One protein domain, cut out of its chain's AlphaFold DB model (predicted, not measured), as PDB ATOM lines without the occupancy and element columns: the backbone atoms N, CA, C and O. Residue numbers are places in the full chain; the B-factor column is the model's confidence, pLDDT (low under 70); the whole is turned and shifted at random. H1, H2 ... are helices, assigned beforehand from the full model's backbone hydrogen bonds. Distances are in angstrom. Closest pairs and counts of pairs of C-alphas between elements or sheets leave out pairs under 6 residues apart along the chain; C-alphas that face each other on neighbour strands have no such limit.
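What this domain is: This is residues 218 to 237 and 283 to 353 of the 353 residues of an uncharacterized protein of Nannochloropsis gaditana (UniProt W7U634). A long helical hairpin of H3 and H4, with H5 and the end of the chain running on beyond its open end, makes the long axis of this domain, and H1 packs at a slant on the first part of H3, residues 292 to 302. The short H2 packs on H1 on the side away from H4, and H5 follows H4 past the open end of the hairpin, where it packs on H1 and on the beginning of H3, residues 292 to 296. The printed part has 91 residues with five named helices, H1 to H5 in that order, and no named strand; the class is all helix, and the helices that touch are mostly crossed. The whole is compact by its radius of gyration of the C-alphas, 14.1 A, with an elongated outline of 45 by 26 by 17 A.

Where its parts are: H1 is residues 220 to 229, 14.2 A from first to last C-alpha, and begins at C-alpha 220 at (50.971, 38.285, -25.989). After the cut comes H2, residues 284 to 289, 8.7 A long. H3, residues 292 to 314, is the longest helix at 31.8 A and ends at C-alpha 314 at (59.986, 8.638, -24.043). H4 is residues 319 to 333, 21.7 A. H5 is residues 336 to 345, 14.3 A, and ends at C-alpha 345 at (44.436, 48.865, -29.297).

How they stand to each other: H1 and H3 are the hubs, touching three helices each. They touch each other, H3 with residues 292 to 302 alone, at a steep tilt of 42 degrees, the same way; the closest C-alphas, of Leu 228 and Leu 299, are 5.4 A apart. H3 and H4 form a helical hairpin and touch at a shallow tilt of 19 degrees, opposite ways, with the C-alphas of Leu 303 and Ile 324 closest at 6.4 A. H1 and H4 are close but not clearly touching, the closest C-alphas being those of Leu 224 and Val 331, 7.9 A apart. H2 touches H1 at a steep tilt of 49 degrees, opposite ways, closest at the C-alphas of Val 225 and Phe 287, 6.2 A. H5 touches H1, closest at the C-alphas of Lys 221 and Val 339, 5.8 A; their lines are only just about perpendicular, at 70.2 degrees. H3 touches H5 with residues 292 to 296 alone, closest at the C-alphas of Ala 292 and Ala 336, 5.0 A. H2 is apart from H4 and H5. In H1, H2, H3, H4 and H5 every O i to N i+4 pair is within hydrogen-bond range.

The domain as a whole: The C-alphas of Gly 315 and Ala 353, the two farthest apart, are 45.3 A from each other. Residues 238 to 282 are not printed, and C-alphas 237 and 283 stand 13.3 A apart across this cut, which falls in the link from H1 to H2. The links H2 to H3, H3 to H4 and H4 to H5 are tight. The mean pLDDT of the printed part is 94.0, and residues 350 to 353, at the chain's end, are under 70.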
ATOM      1  N   MET A 218      55.317  40.261 -31.157       95.31
ATOM      2  CA  MET A 218      55.791  40.859 -29.904       95.31
ATOM      3  C   MET A 218      54.662  41.106 -28.890       95.31
ATOM      4  O   MET A 218      54.944  41.465 -27.749       95.31
ATOM      5  N   LEU A 219      53.396  40.951 -29.292       96.62
ATOM      6  CA  LEU A 219      52.237  40.999 -28.399       96.62
ATOM      7  C   LEU A 219      51.967  39.611 -27.812       96.62
ATOM      8  O   LEU A 219      52.182  38.601 -28.482       96.62
ATOM      9  N   ASP A 220      51.361  39.554 -26.625       97.75
ATOM     10  CA  ASP A 220      50.971  38.285 -25.989       97.75
ATOM     11  C   ASP A 220      50.044  37.442 -26.887       97.75
ATOM     12  O   ASP A 220      50.172  36.217 -26.947       97.75
ATOM     13  N   LYS A 221      49.148  38.089 -27.654       97.44
ATOM     14  CA  LYS A 221      48.290  37.407 -28.641       97.44
ATOM     15  C   LYS A 221      49.116  36.777 -29.761       97.44
ATOM     16  O   LYS A 221      48.849  35.648 -30.165       97.44
ATOM     17  N   GLY A 222      50.132  37.483 -30.252       96.94
ATOM     18  CA  GLY A 222      51.032  36.947 -31.263       96.94
ATOM     19  C   GLY A 222      51.886  35.804 -30.737       96.94
ATOM     20  O   GLY A 222      52.043  34.804 -31.436       96.94
ATOM     21  N   GLU A 223      52.364  35.890 -29.493       97.44
ATOM     22  CA  GLU A 223      53.080  34.785 -28.852       97.44
ATOM     23  C   GLU A 223      52.173  33.553 -28.673       97.44
ATOM     24  O   GLU A 223      52.619  32.432 -28.932       97.44
ATOM     25  N   LEU A 224      50.893  33.737 -28.310       97.94
ATOM     26  CA  LEU A 224      49.890  32.662 -28.270       97.94
ATOM     27  C   LEU A 224      49.728  31.990 -29.638       97.94
ATOM     28  O   LEU A 224      49.873  30.770 -29.735       97.94
ATOM     29  N   VAL A 225      49.487  32.772 -30.696       97.62
ATOM     30  CA  VAL A 225      49.327  32.257 -32.067       97.62
ATOM     31  C   VAL A 225      50.585  31.520 -32.523       97.62
ATOM     32  O   VAL A 225      50.497  30.405 -33.030       97.62
ATOM     33  N   GLN A 226      51.772  32.090 -32.295       97.38
ATOM     34  CA  GLN A 226      53.033  31.463 -32.684       97.38
ATOM     35  C   GLN A 226      53.259  30.143 -31.943       97.38
ATOM     36  O   GLN A 226      53.678  29.149 -32.540       97.38
ATOM     37  N   LYS A 227      52.986  30.115 -30.634       97.81
ATOM     38  CA  LYS A 227      53.082  28.893 -29.835       97.81
ATOM     39  C   LYS A 227      52.081  27.850 -30.299       97.81
ATOM     40  O   LYS A 227      52.470  26.688 -30.323       97.81
ATOM     41  N   LEU A 228      50.862  28.234 -30.666       98.12
ATOM     42  CA  LEU A 228      49.844  27.324 -31.182       98.12
ATOM     43  C   LEU A 228      50.233  26.759 -32.556       98.12
ATOM     44  O   LEU A 228      50.218  25.547 -32.726       98.12
ATOM     45  N   LEU A 229      50.685  27.595 -33.498       97.12
ATOM     46  CA  LEU A 229      51.123  27.162 -34.836       97.12
ATOM     47  C   LEU A 229      52.282  26.158 -34.803       97.12
ATOM     48  O   LEU A 229      52.392  25.307 -35.674       97.12
ATOM     49  N   ARG A 230      53.147  26.196 -33.788       97.38
ATOM     50  CA  ARG A 230      54.228  25.203 -33.646       97.38
ATOM     51  C   ARG A 230      53.753  23.822 -33.197       97.38
ATOM     52  O   ARG A 230      54.590  22.940 -33.059       97.38
ATOM     53  N   ARG A 231      52.473  23.664 -32.856       97.62
ATOM     54  CA  ARG A 231      51.945  22.451 -32.219       97.62
ATOM     55  C   ARG A 231      50.460  22.214 -32.516       97.62
ATOM     56  O   ARG A 231      49.782  21.521 -31.762       97.62
ATOM     57  N   TRP A 232      49.936  22.820 -33.580       97.44
ATOM     58  CA  TRP A 232      48.501  22.822 -33.877       97.44
ATOM     59  C   TRP A 232      47.964  21.402 -34.098       97.44
ATOM     60  O   TRP A 232      46.833  21.115 -33.710       97.44
ATOM     61  N   TRP A 233      48.805  20.505 -34.627       96.06
ATOM     62  CA  TRP A 233      48.473  19.110 -34.931       96.06
ATOM     63  C   TRP A 233      48.113  18.269 -33.698       96.06
ATOM     64  O   TRP A 233      47.554  17.189 -33.839       96.06
ATOM     65  N   TYR A 234      48.401  18.753 -32.485       97.56
ATOM     66  CA  TYR A 234      47.977  18.104 -31.239       97.56
ATOM     67  C   TYR A 234      46.574  18.516 -30.773       97.56
ATOM     68  O   TYR A 234      46.006  17.872 -29.895       97.56
ATOM     69  N   ALA A 235      46.014  19.608 -31.299       97.31
ATOM     70  CA  ALA A 235      44.724  20.141 -30.849       97.31
ATOM     71  C   ALA A 235      43.640  20.118 -31.926       97.31
ATOM     72  O   ALA A 235      42.458  19.990 -31.583       97.31
ATOM     73  N   ILE A 236      44.037  20.261 -33.189       96.06
ATOM     74  CA  ILE A 236      43.148  20.438 -34.333       96.06
ATOM     75  C   ILE A 236      43.424  19.316 -35.325       96.06
ATOM     76  O   ILE A 236      44.565  19.109 -35.737       96.06
ATOM     77  N   GLN A 237      42.364  18.619 -35.718       93.94
ATOM     78  CA  GLN A 237      42.408  17.698 -36.840       93.94
ATOM     79  C   GLN A 237      42.197  18.520 -38.109       93.94
ATOM     80  O   GLN A 237      41.146  19.122 -38.286       93.94
ATOM     81  N   ASN A 283      46.520  28.433 -40.059       95.44
ATOM     82  CA  ASN A 283      47.423  29.483 -40.512       95.44
ATOM     83  C   ASN A 283      47.360  30.708 -39.587       95.44
ATOM     84  O   ASN A 283      46.455  30.864 -38.760       95.44
ATOM     85  N   PHE A 284      48.354  31.587 -39.727       94.25
ATOM     86  CA  PHE A 284      48.465  32.800 -38.918       94.25
ATOM     87  C   PHE A 284      47.220  33.683 -39.016       94.25
ATOM     88  O   PHE A 284      46.707  34.129 -37.993       94.25
ATOM     89  N   THR A 285      46.713  33.907 -40.228       92.75
ATOM     90  CA  THR A 285      45.571  34.789 -40.485       92.75
ATOM     91  C   THR A 285      44.305  34.304 -39.780       92.75
ATOM     92  O   THR A 285      43.613  35.103 -39.149       92.75
ATOM     93  N   ASN A 286      44.028  33.001 -39.827       94.56
ATOM     94  CA  ASN A 286      42.858  32.388 -39.208       94.56
ATOM     95  C   ASN A 286      42.962  32.430 -37.679       94.56
ATOM     96  O   ASN A 286      42.010  32.823 -37.006       94.56
ATOM     97  N   PHE A 287      44.128  32.113 -37.109       95.88
ATOM     98  CA  PHE A 287      44.316  32.171 -35.656       95.88
ATOM     99  C   PHE A 287      44.386  33.596 -35.105       95.88
ATOM    100  O   PHE A 287      43.860  33.846 -34.027       95.88
ATOM    101  N   ALA A 288      44.961  34.557 -35.827       94.75
ATOM    102  CA  ALA A 288      45.009  35.952 -35.383       94.75
ATOM    103  C   ALA A 288      43.606  36.573 -35.236       94.75
ATOM    104  O   ALA A 288      43.407  37.446 -34.387       94.75
ATOM    105  N   ARG A 289      42.636  36.099 -36.032       94.25
ATOM    106  CA  ARG A 289      41.228  36.520 -35.977       94.25
ATOM    107  C   ARG A 289      40.437  35.873 -34.839       94.25
ATOM    108  O   ARG A 289      39.446  36.449 -34.410       94.25
ATOM    109  N   LYS A 290      40.861  34.717 -34.325       95.62
ATOM    110  CA  LYS A 290      40.172  34.048 -33.212       95.62
ATOM    111  C   LYS A 290      40.296  34.850 -31.905       95.62
ATOM    112  O   LYS A 290      41.286  35.576 -31.716       95.62
ATOM    113  N   PRO A 291      39.317  34.742 -30.991       96.69
ATOM    114  CA  PRO A 291      39.427  35.326 -29.659       96.69
ATOM    115  C   PRO A 291      40.563  34.659 -28.872       96.69
ATOM    116  O   PRO A 291      40.814  33.458 -28.999       96.69
ATOM    117  N   ALA A 292      41.250  35.426 -28.025       97.19
ATOM    118  CA  ALA A 292      42.371  34.928 -27.231       97.19
ATOM    119  C   ALA A 292      41.961  33.806 -26.263       97.19
ATOM    120  O   ALA A 292      42.790  32.956 -25.945       97.19
ATOM    121  N   ALA A 293      40.695  33.773 -25.834       97.88
ATOM    122  CA  ALA A 293      40.148  32.696 -25.009       97.88
ATOM    123  C   ALA A 293      40.185  31.344 -25.744       97.88
ATOM    124  O   ALA A 293      40.751  30.384 -25.233       97.88
ATOM    125  N   GLU A 294      39.701  31.296 -26.987       97.31
ATOM    126  CA  GLU A 294      39.724  30.071 -27.796       97.31
ATOM    127  C   GLU A 294      41.167  29.639 -28.115       97.31
ATOM    128  O   GLU A 294      41.508  28.460 -28.028       97.31
ATOM    129  N   LEU A 295      42.051  30.596 -28.423       97.62
ATOM    130  CA  LEU A 295      43.474  30.313 -28.650       97.62
ATOM    131  C   LEU A 295      44.153  29.717 -27.409       97.62
ATOM    132  O   LEU A 295      44.998  28.827 -27.537       97.62
ATOM    133  N   LYS A 296      43.792  30.206 -26.216       98.12
ATOM    134  CA  LYS A 296      44.281  29.697 -24.930       98.12
ATOM    135  C   LYS A 296      43.865  28.240 -24.741       98.12
ATOM    136  O   LYS A 296      44.726  27.406 -24.460       98.12
ATOM    137  N   ASP A 297      42.593  27.928 -24.965       98.44
ATOM    138  CA  ASP A 297      42.049  26.577 -24.800       98.44
ATOM    139  C   ASP A 297      42.671  25.586 -25.792       98.44
ATOM    140  O   ASP A 297      43.128  24.508 -25.400       98.44
ATOM    141  N   LEU A 298      42.796  25.978 -27.066       98.19
ATOM    142  CA  LEU A 298      43.465  25.175 -28.095       98.19
ATOM    143  C   LEU A 298      44.933  24.905 -27.744       98.19
ATOM    144  O   LEU A 298      45.420  23.784 -27.905       98.19
ATOM    145  N   LEU A 299      45.646  25.912 -27.235       98.38
ATOM    146  CA  LEU A 299      47.045  25.760 -26.851       98.38
ATOM    147  C   LEU A 299      47.211  24.867 -25.613       98.38
ATOM    148  O   LEU A 299      48.141  24.060 -25.576       98.38
ATOM    149  N   LEU A 300      46.319  24.969 -24.624       98.50
ATOM    150  CA  LEU A 300      46.308  24.078 -23.460       98.50
ATOM    151  C   LEU A 300      46.025  22.629 -23.867       98.50
ATOM    152  O   LEU A 300      46.740  21.731 -23.421       98.50
ATOM    153  N   LYS A 301      45.058  22.406 -24.766       98.56
ATOM    154  CA  LYS A 301      44.774  21.086 -25.345       98.56
ATOM    155  C   LYS A 301      46.009  20.512 -26.045       98.56
ATOM    156  O   LYS A 301      46.402  19.384 -25.762       98.56
ATOM    157  N   ALA A 302      46.669  21.309 -26.889       98.31
ATOM    158  CA  ALA A 302      47.874  20.877 -27.590       98.31
ATOM    159  C   ALA A 302      49.027  20.538 -26.631       98.31
ATOM    160  O   ALA A 302      49.723  19.547 -26.823       98.31
ATOM    161  N   LEU A 303      49.236  21.350 -25.589       98.19
ATOM    162  CA  LEU A 303      50.254  21.115 -24.559       98.19
ATOM    163  C   LEU A 303      49.985  19.832 -23.761       98.19
ATOM    164  O   LEU A 303      50.927  19.102 -23.445       98.19
ATOM    165  N   ALA A 304      48.721  19.564 -23.427       98.25
ATOM    166  CA  ALA A 304      48.318  18.361 -22.711       98.25
ATOM    167  C   ALA A 304      48.568  17.102 -23.553       98.25
ATOM    168  O   ALA A 304      49.192  16.159 -23.069       98.25
ATOM    169  N   GLU A 305      48.167  17.121 -24.824       98.19
ATOM    170  CA  GLU A 305      48.354  15.989 -25.732       98.19
ATOM    171  C   GLU A 305      49.835  15.769 -26.077       98.19
ATOM    172  O   GLU A 305      50.324  14.642 -26.029       98.19
ATOM    173  N   GLN A 306      50.597  16.844 -26.304       97.12
ATOM    174  CA  GLN A 306      52.046  16.759 -26.496       97.12
ATOM    175  C   GLN A 306      52.738  16.126 -25.281       97.12
ATOM    176  O   GLN A 306      53.629  15.293 -25.440       97.12
ATOM    177  N   ARG A 307      52.333  16.501 -24.059       96.81
ATOM    178  CA  ARG A 307      52.853  15.888 -22.831       96.81
ATOM    179  C   ARG A 307      52.483  14.410 -22.743       96.81
ATOM    180  O   ARG A 307      53.346  13.614 -22.392       96.81
ATOM    181  N   ARG A 308      51.234  14.053 -23.057       97.31
ATOM    182  CA  ARG A 308      50.742  12.669 -23.035       97.31
ATOM    183  C   ARG A 308      51.572  11.773 -23.957       97.31
ATOM    184  O   ARG A 308      52.104  10.767 -23.502       97.31
ATOM    185  N   GLN A 309      51.751  12.181 -25.214       96.62
ATOM    186  CA  GLN A 309      52.543  11.427 -26.192       96.62
ATOM    187  C   GLN A 309      54.022  11.345 -25.802       96.62
ATOM    188  O   GLN A 309      54.655  10.305 -25.970       96.62
ATOM    189  N   LEU A 310      54.577  12.421 -25.238       95.88
ATOM    190  CA  LEU A 310      55.952  12.412 -24.749       95.88
ATOM    191  C   LEU A 310      56.133  11.394 -23.613       95.88
ATOM    192  O   LEU A 310      57.097  10.639 -23.607       95.88
ATOM    193  N   GLN A 311      55.191  11.325 -22.676       96.25
ATOM    194  CA  GLN A 311      55.235  10.346 -21.589       96.25
ATOM    195  C   GLN A 311      55.131   8.905 -22.095       96.25
ATOM    196  O   GLN A 311      55.837   8.037 -21.587       96.25
ATOM    197  N   GLU A 312      54.299   8.675 -23.111       96.69
ATOM    198  CA  GLU A 312      54.076   7.365 -23.725       96.69
ATOM    199  C   GLU A 312      55.312   6.838 -24.471       96.69
ATOM    200  O   GLU A 312      55.695   5.686 -24.288       96.69
ATOM    201  N   HIS A 313      55.977   7.676 -25.273       96.62
ATOM    202  CA  HIS A 313      57.102   7.236 -26.110       96.62
ATOM    203  C   HIS A 313      58.465   7.292 -25.418       96.62
ATOM    204  O   HIS A 313      59.361   6.507 -25.726       96.62
ATOM    205  N   GLU A 314      58.662   8.265 -24.533       93.25
ATOM    206  CA  GLU A 314      59.986   8.638 -24.043       93.25
ATOM    207  C   GLU A 314      60.180   8.364 -22.540       93.25
ATOM    208  O   GLU A 314      61.318   8.401 -22.051       93.25
ATOM    209  N   GLY A 315      59.101   8.076 -21.808       90.44
ATOM    210  CA  GLY A 315      59.104   8.005 -20.348       90.44
ATOM    211  C   GLY A 315      59.204   9.386 -19.681       90.44
ATOM    212  O   GLY A 315      59.549  10.391 -20.307       90.44
ATOM    213  N   GLY A 316      58.868   9.457 -18.390       87.81
ATOM    214  CA  GLY A 316      58.804  10.722 -17.642       87.81
ATOM    215  C   GLY A 316      60.161  11.368 -17.307       87.81
ATOM    216  O   GLY A 316      61.231  10.791 -17.491       87.81
ATOM    217  N   ASN A 317      60.099  12.576 -16.736       71.12
ATOM    218  CA  ASN A 317      61.194  13.388 -16.178       71.12
ATOM    219  C   ASN A 317      62.185  14.017 -17.175       71.12
ATOM    220  O   ASN A 317      63.338  14.318 -16.843       71.12
ATOM    221  N   ARG A 318      61.730  14.331 -18.390       84.81
ATOM    222  CA  ARG A 318      62.595  14.936 -19.416       84.81
ATOM    223  C   ARG A 318      62.665  16.464 -19.337       84.81
ATOM    224  O   ARG A 318      61.746  17.155 -18.897       84.81
ATOM    225  N   LYS A 319      63.769  17.029 -19.850       94.94
ATOM    226  CA  LYS A 319      63.949  18.491 -20.012       94.94
ATOM    227  C   LYS A 319      62.803  19.121 -20.816       94.94
ATOM    228  O   LYS A 319      62.418  20.258 -20.544       94.94
ATOM    229  N   LEU A 320      62.254  18.378 -21.780       93.88
ATOM    230  CA  LEU A 320      61.153  18.833 -22.622       93.88
ATOM    231  C   LEU A 320      59.829  18.935 -21.848       93.88
ATOM    232  O   LEU A 320      59.144  19.943 -21.990       93.88
ATOM    233  N   GLU A 321      59.516  17.994 -20.951       95.75
ATOM    234  CA  GLU A 321      58.327  18.086 -20.088       95.75
ATOM    235  C   GLU A 321      58.359  19.340 -19.210       95.75
ATOM    236  O   GLU A 321      57.368  20.060 -19.110       95.75
ATOM    237  N   LYS A 322      59.524  19.663 -18.631       96.19
ATOM    238  CA  LYS A 322      59.699  20.894 -17.841       96.19
ATOM    239  C   LYS A 322      59.444  22.149 -18.681       96.19
ATOM    240  O   LYS A 322      58.895  23.128 -18.175       96.19
ATOM    241  N   LYS A 323      59.825  22.131 -19.964       96.38
ATOM    242  CA  LYS A 323      59.552  23.228 -20.903       96.38
ATOM    243  C   LYS A 323      58.056  23.334 -21.218       96.38
ATOM    244  O   LYS A 323      57.521  24.436 -21.143       96.38
ATOM    245  N   ILE A 324      57.393  22.212 -21.503       97.25
ATOM    246  CA  ILE A 324      55.943  22.142 -21.748       97.25
ATOM    247  C   ILE A 324      55.169  22.661 -20.529       97.25
ATOM    248  O   ILE A 324      54.291  23.503 -20.673       97.25
ATOM    249  N   GLU A 325      55.542  22.248 -19.318       97.31
ATOM    250  CA  GLU A 325      54.919  22.709 -18.071       97.31
ATOM    251  C   GLU A 325      55.131  24.215 -17.838       97.31
ATOM    252  O   GLU A 325      54.203  24.929 -17.456       97.31
ATOM    253  N   LYS A 326      56.335  24.739 -18.113       97.94
ATOM    254  CA  LYS A 326      56.606  26.184 -18.042       97.94
ATOM    255  C   LYS A 326      55.725  26.966 -19.017       97.94
ATOM    256  O   LYS A 326      55.229  28.037 -18.668       97.94
ATOM    257  N   GLU A 327      55.550  26.449 -20.229       98.00
ATOM    258  CA  GLU A 327      54.666  27.049 -21.222       98.00
ATOM    259  C   GLU A 327      53.203  26.966 -20.780       98.00
ATOM    260  O   GLU A 327      52.527  27.988 -20.829       98.00
ATOM    261  N   ARG A 328      52.743  25.831 -20.236       98.19
ATOM    262  CA  ARG A 328      51.385  25.676 -19.686       98.19
ATOM    263  C   ARG A 328      51.080  26.716 -18.611       98.19
ATOM    264  O   ARG A 328      50.103  27.446 -18.734       98.19
ATOM    265  N   ARG A 329      51.974  26.886 -17.632       98.44
ATOM    266  CA  ARG A 329      51.838  27.915 -16.580       98.44
ATOM    267  C   ARG A 329      51.868  29.342 -17.119       98.44
ATOM    268  O   ARG A 329      51.315  30.254 -16.512       98.44
ATOM    269  N   TRP A 330      52.581  29.586 -18.218       98.06
ATOM    270  CA  TRP A 330      52.531  30.887 -18.883       98.06
ATOM    271  C   TRP A 330      51.152  31.119 -19.506       98.06
ATOM    272  O   TRP A 330      50.564  32.161 -19.242       98.06
ATOM    273  N   VAL A 331      50.608  30.132 -20.225       98.19
ATOM    274  CA  VAL A 331      49.271  30.208 -20.838       98.19
ATOM    275  C   VAL A 331      48.185  30.399 -19.778       98.19
ATOM    276  O   VAL A 331      47.345  31.283 -19.915       98.19
ATOM    277  N   GLU A 332      48.223  29.626 -18.689       98.31
ATOM    278  CA  GLU A 332      47.255  29.705 -17.585       98.31
ATOM    279  C   GLU A 332      47.183  31.110 -16.971       98.31
ATOM    280  O   GLU A 332      46.083  31.607 -16.727       98.31
ATOM    281  N   ARG A 333      48.336  31.778 -16.803       98.25
ATOM    282  CA  ARG A 333      48.438  33.130 -16.225       98.25
ATOM    283  C   ARG A 333      47.950  34.255 -17.137       98.25
ATOM    284  O   ARG A 333      47.731  35.356 -16.639       98.25
ATOM    285  N   LEU A 334      47.818  34.024 -18.440       97.88
ATOM    286  CA  LEU A 334      47.344  35.058 -19.357       97.88
ATOM    287  C   LEU A 334      45.852  35.326 -19.153       97.88
ATOM    288  O   LEU A 334      45.032  34.403 -19.195       97.88
ATOM    289  N   ASP A 335      45.509  36.604 -19.001       98.12
ATOM    290  CA  ASP A 335      44.132  37.083 -19.061       98.12
ATOM    291  C   ASP A 335      43.730  37.319 -20.524       98.12
ATOM    292  O   ASP A 335      44.175  38.277 -21.162       98.12
ATOM    293  N   ALA A 336      42.872  36.443 -21.049       97.50
ATOM    294  CA  ALA A 336      42.410  36.490 -22.432       97.50
ATOM    295  C   ALA A 336      41.755  37.837 -22.789       97.50
ATOM    296  O   ALA A 336      41.988  38.362 -23.878       97.50
ATOM    297  N   ALA A 337      41.003  38.438 -21.861       96.94
ATOM    298  CA  ALA A 337      40.317  39.700 -22.114       96.94
ATOM    299  C   ALA A 337      41.308  40.860 -22.283       96.94
ATOM    300  O   ALA A 337      41.114  41.729 -23.136       96.94
ATOM    301  N   ASN A 338      42.383  40.885 -21.492       97.38
ATOM    302  CA  ASN A 338      43.425  41.899 -21.621       97.38
ATOM    303  C   ASN A 338      44.248  41.718 -22.906       97.38
ATOM    304  O   ASN A 338      44.552  42.696 -23.592       97.38
ATOM    305  N   VAL A 339      44.553  40.469 -23.268       96.81
ATOM    306  CA  VAL A 339      45.306  40.134 -24.485       96.81
ATOM    307  C   VAL A 339      44.580  40.611 -25.749       96.81
ATOM    308  O   VAL A 339      45.194  41.250 -26.607       96.81
ATOM    309  N   ASP A 340      43.270  40.377 -25.853       96.00
ATOM    310  CA  ASP A 340      42.484  40.869 -26.991       96.00
ATOM    311  C   ASP A 340      42.365  42.401 -26.994       96.00
ATOM    312  O   ASP A 340      42.523  43.027 -28.046       96.00
ATOM    313  N   LYS A 341      42.172  43.038 -25.828       96.31
ATOM    314  CA  LYS A 341      42.153  44.508 -25.711       96.31
ATOM    315  C   LYS A 341      43.464  45.145 -26.184       96.31
ATOM    316  O   LYS A 341      43.425  46.173 -26.863       96.31
ATOM    317  N   GLU A 342      44.616  44.560 -25.848       96.12
ATOM    318  CA  GLU A 342      45.926  45.009 -26.342       96.12
ATOM    319  C   GLU A 342      46.024  44.883 -27.862       96.12
ATOM    320  O   GLU A 342      46.404  45.847 -28.528       96.12
ATOM    321  N   ALA A 343      45.637  43.733 -28.419       95.25
ATOM    322  CA  ALA A 343      45.667  43.513 -29.861       95.25
ATOM    323  C   ALA A 343      44.787  44.531 -30.610       95.25
ATOM    324  O   ALA A 343      45.247  45.175 -31.556       95.25
ATOM    325  N   ILE A 344      43.556  44.759 -30.139       94.81
ATOM    326  CA  ILE A 344      42.633  45.757 -30.701       94.81
ATOM    327  C   ILE A 344      43.250  47.157 -30.644       94.81
ATOM    328  O   ILE A 344      43.292  47.859 -31.655       94.81
ATOM    329  N   ARG A 345      43.799  47.553 -29.490       95.38
ATOM    330  CA  ARG A 345      44.436  48.865 -29.297       95.38
ATOM    331  C   ARG A 345      45.653  49.082 -30.201       95.38
ATOM    332  O   ARG A 345      45.967  50.221 -30.535       95.38
ATOM    333  N   ARG A 346      46.317  48.007 -30.626       92.94
ATOM    334  CA  ARG A 346      47.434  48.020 -31.585       92.94
ATOM    335  C   ARG A 346      46.991  47.954 -33.051       92.94
ATOM    336  O   ARG A 346      47.845  47.874 -33.930       92.94
ATOM    337  N   GLY A 347      45.688  48.002 -33.333       92.00
ATOM    338  CA  GLY A 347      45.155  47.976 -34.698       92.00
ATOM    339  C   GLY A 347      45.078  46.577 -35.313       92.00
ATOM    340  O   GLY A 347      45.100  46.442 -36.537       92.00
ATOM    341  N   TRP A 348      44.997  45.540 -34.474       87.25
ATOM    342  CA  TRP A 348      44.750  44.147 -34.867       87.25
ATOM    343  C   TRP A 348      43.328  43.697 -34.543       87.25
ATOM    344  O   TRP A 348      43.091  42.520 -34.280       87.25
ATOM    345  N   ALA A 349      42.385  44.642 -34.514       78.88
ATOM    346  CA  ALA A 349      40.994  44.338 -34.237       78.88
ATOM    347  C   ALA A 349      40.476  43.264 -35.200       78.88
ATOM    348  O   ALA A 349      40.719  43.330 -36.407       78.88
ATOM    349  N   VAL A 350      39.763  42.291 -34.635       65.50
ATOM    350  CA  VAL A 350      38.959  41.338 -35.392       65.50
ATOM    351  C   VAL A 350      37.842  42.161 -36.021       65.50
ATOM    352  O   VAL A 350      36.866  42.501 -35.365       65.50
ATOM    353  N   THR A 351      38.034  42.609 -37.255       58.97
ATOM    354  CA  THR A 351      36.896  43.037 -38.061       58.97
ATOM    355  C   THR A 351      36.174  41.752 -38.418       58.97
ATOM    356  O   THR A 351      36.754  40.941 -39.147       58.97
ATOM    357  N   ASP A 352      34.986  41.541 -37.846       52.69
ATOM    358  CA  ASP A 352      34.073  40.489 -38.292       52.69
ATOM    359  C   ASP A 352      34.006  40.566 -39.821       52.69
ATOM    360  O   ASP A 352      33.709  41.624 -40.385       52.69
ATOM    361  N   ALA A 353      34.461  39.492 -40.465       44.16
ATOM    362  CA  ALA A 353      34.578  39.380 -41.912       44.16
ATOM    363  C   ALA A 353      33.309  38.769 -42.495       44.16
ATOM    364  O   ALA A 353      32.769  37.845 -41.844       44.16
TER     365      ALA A 353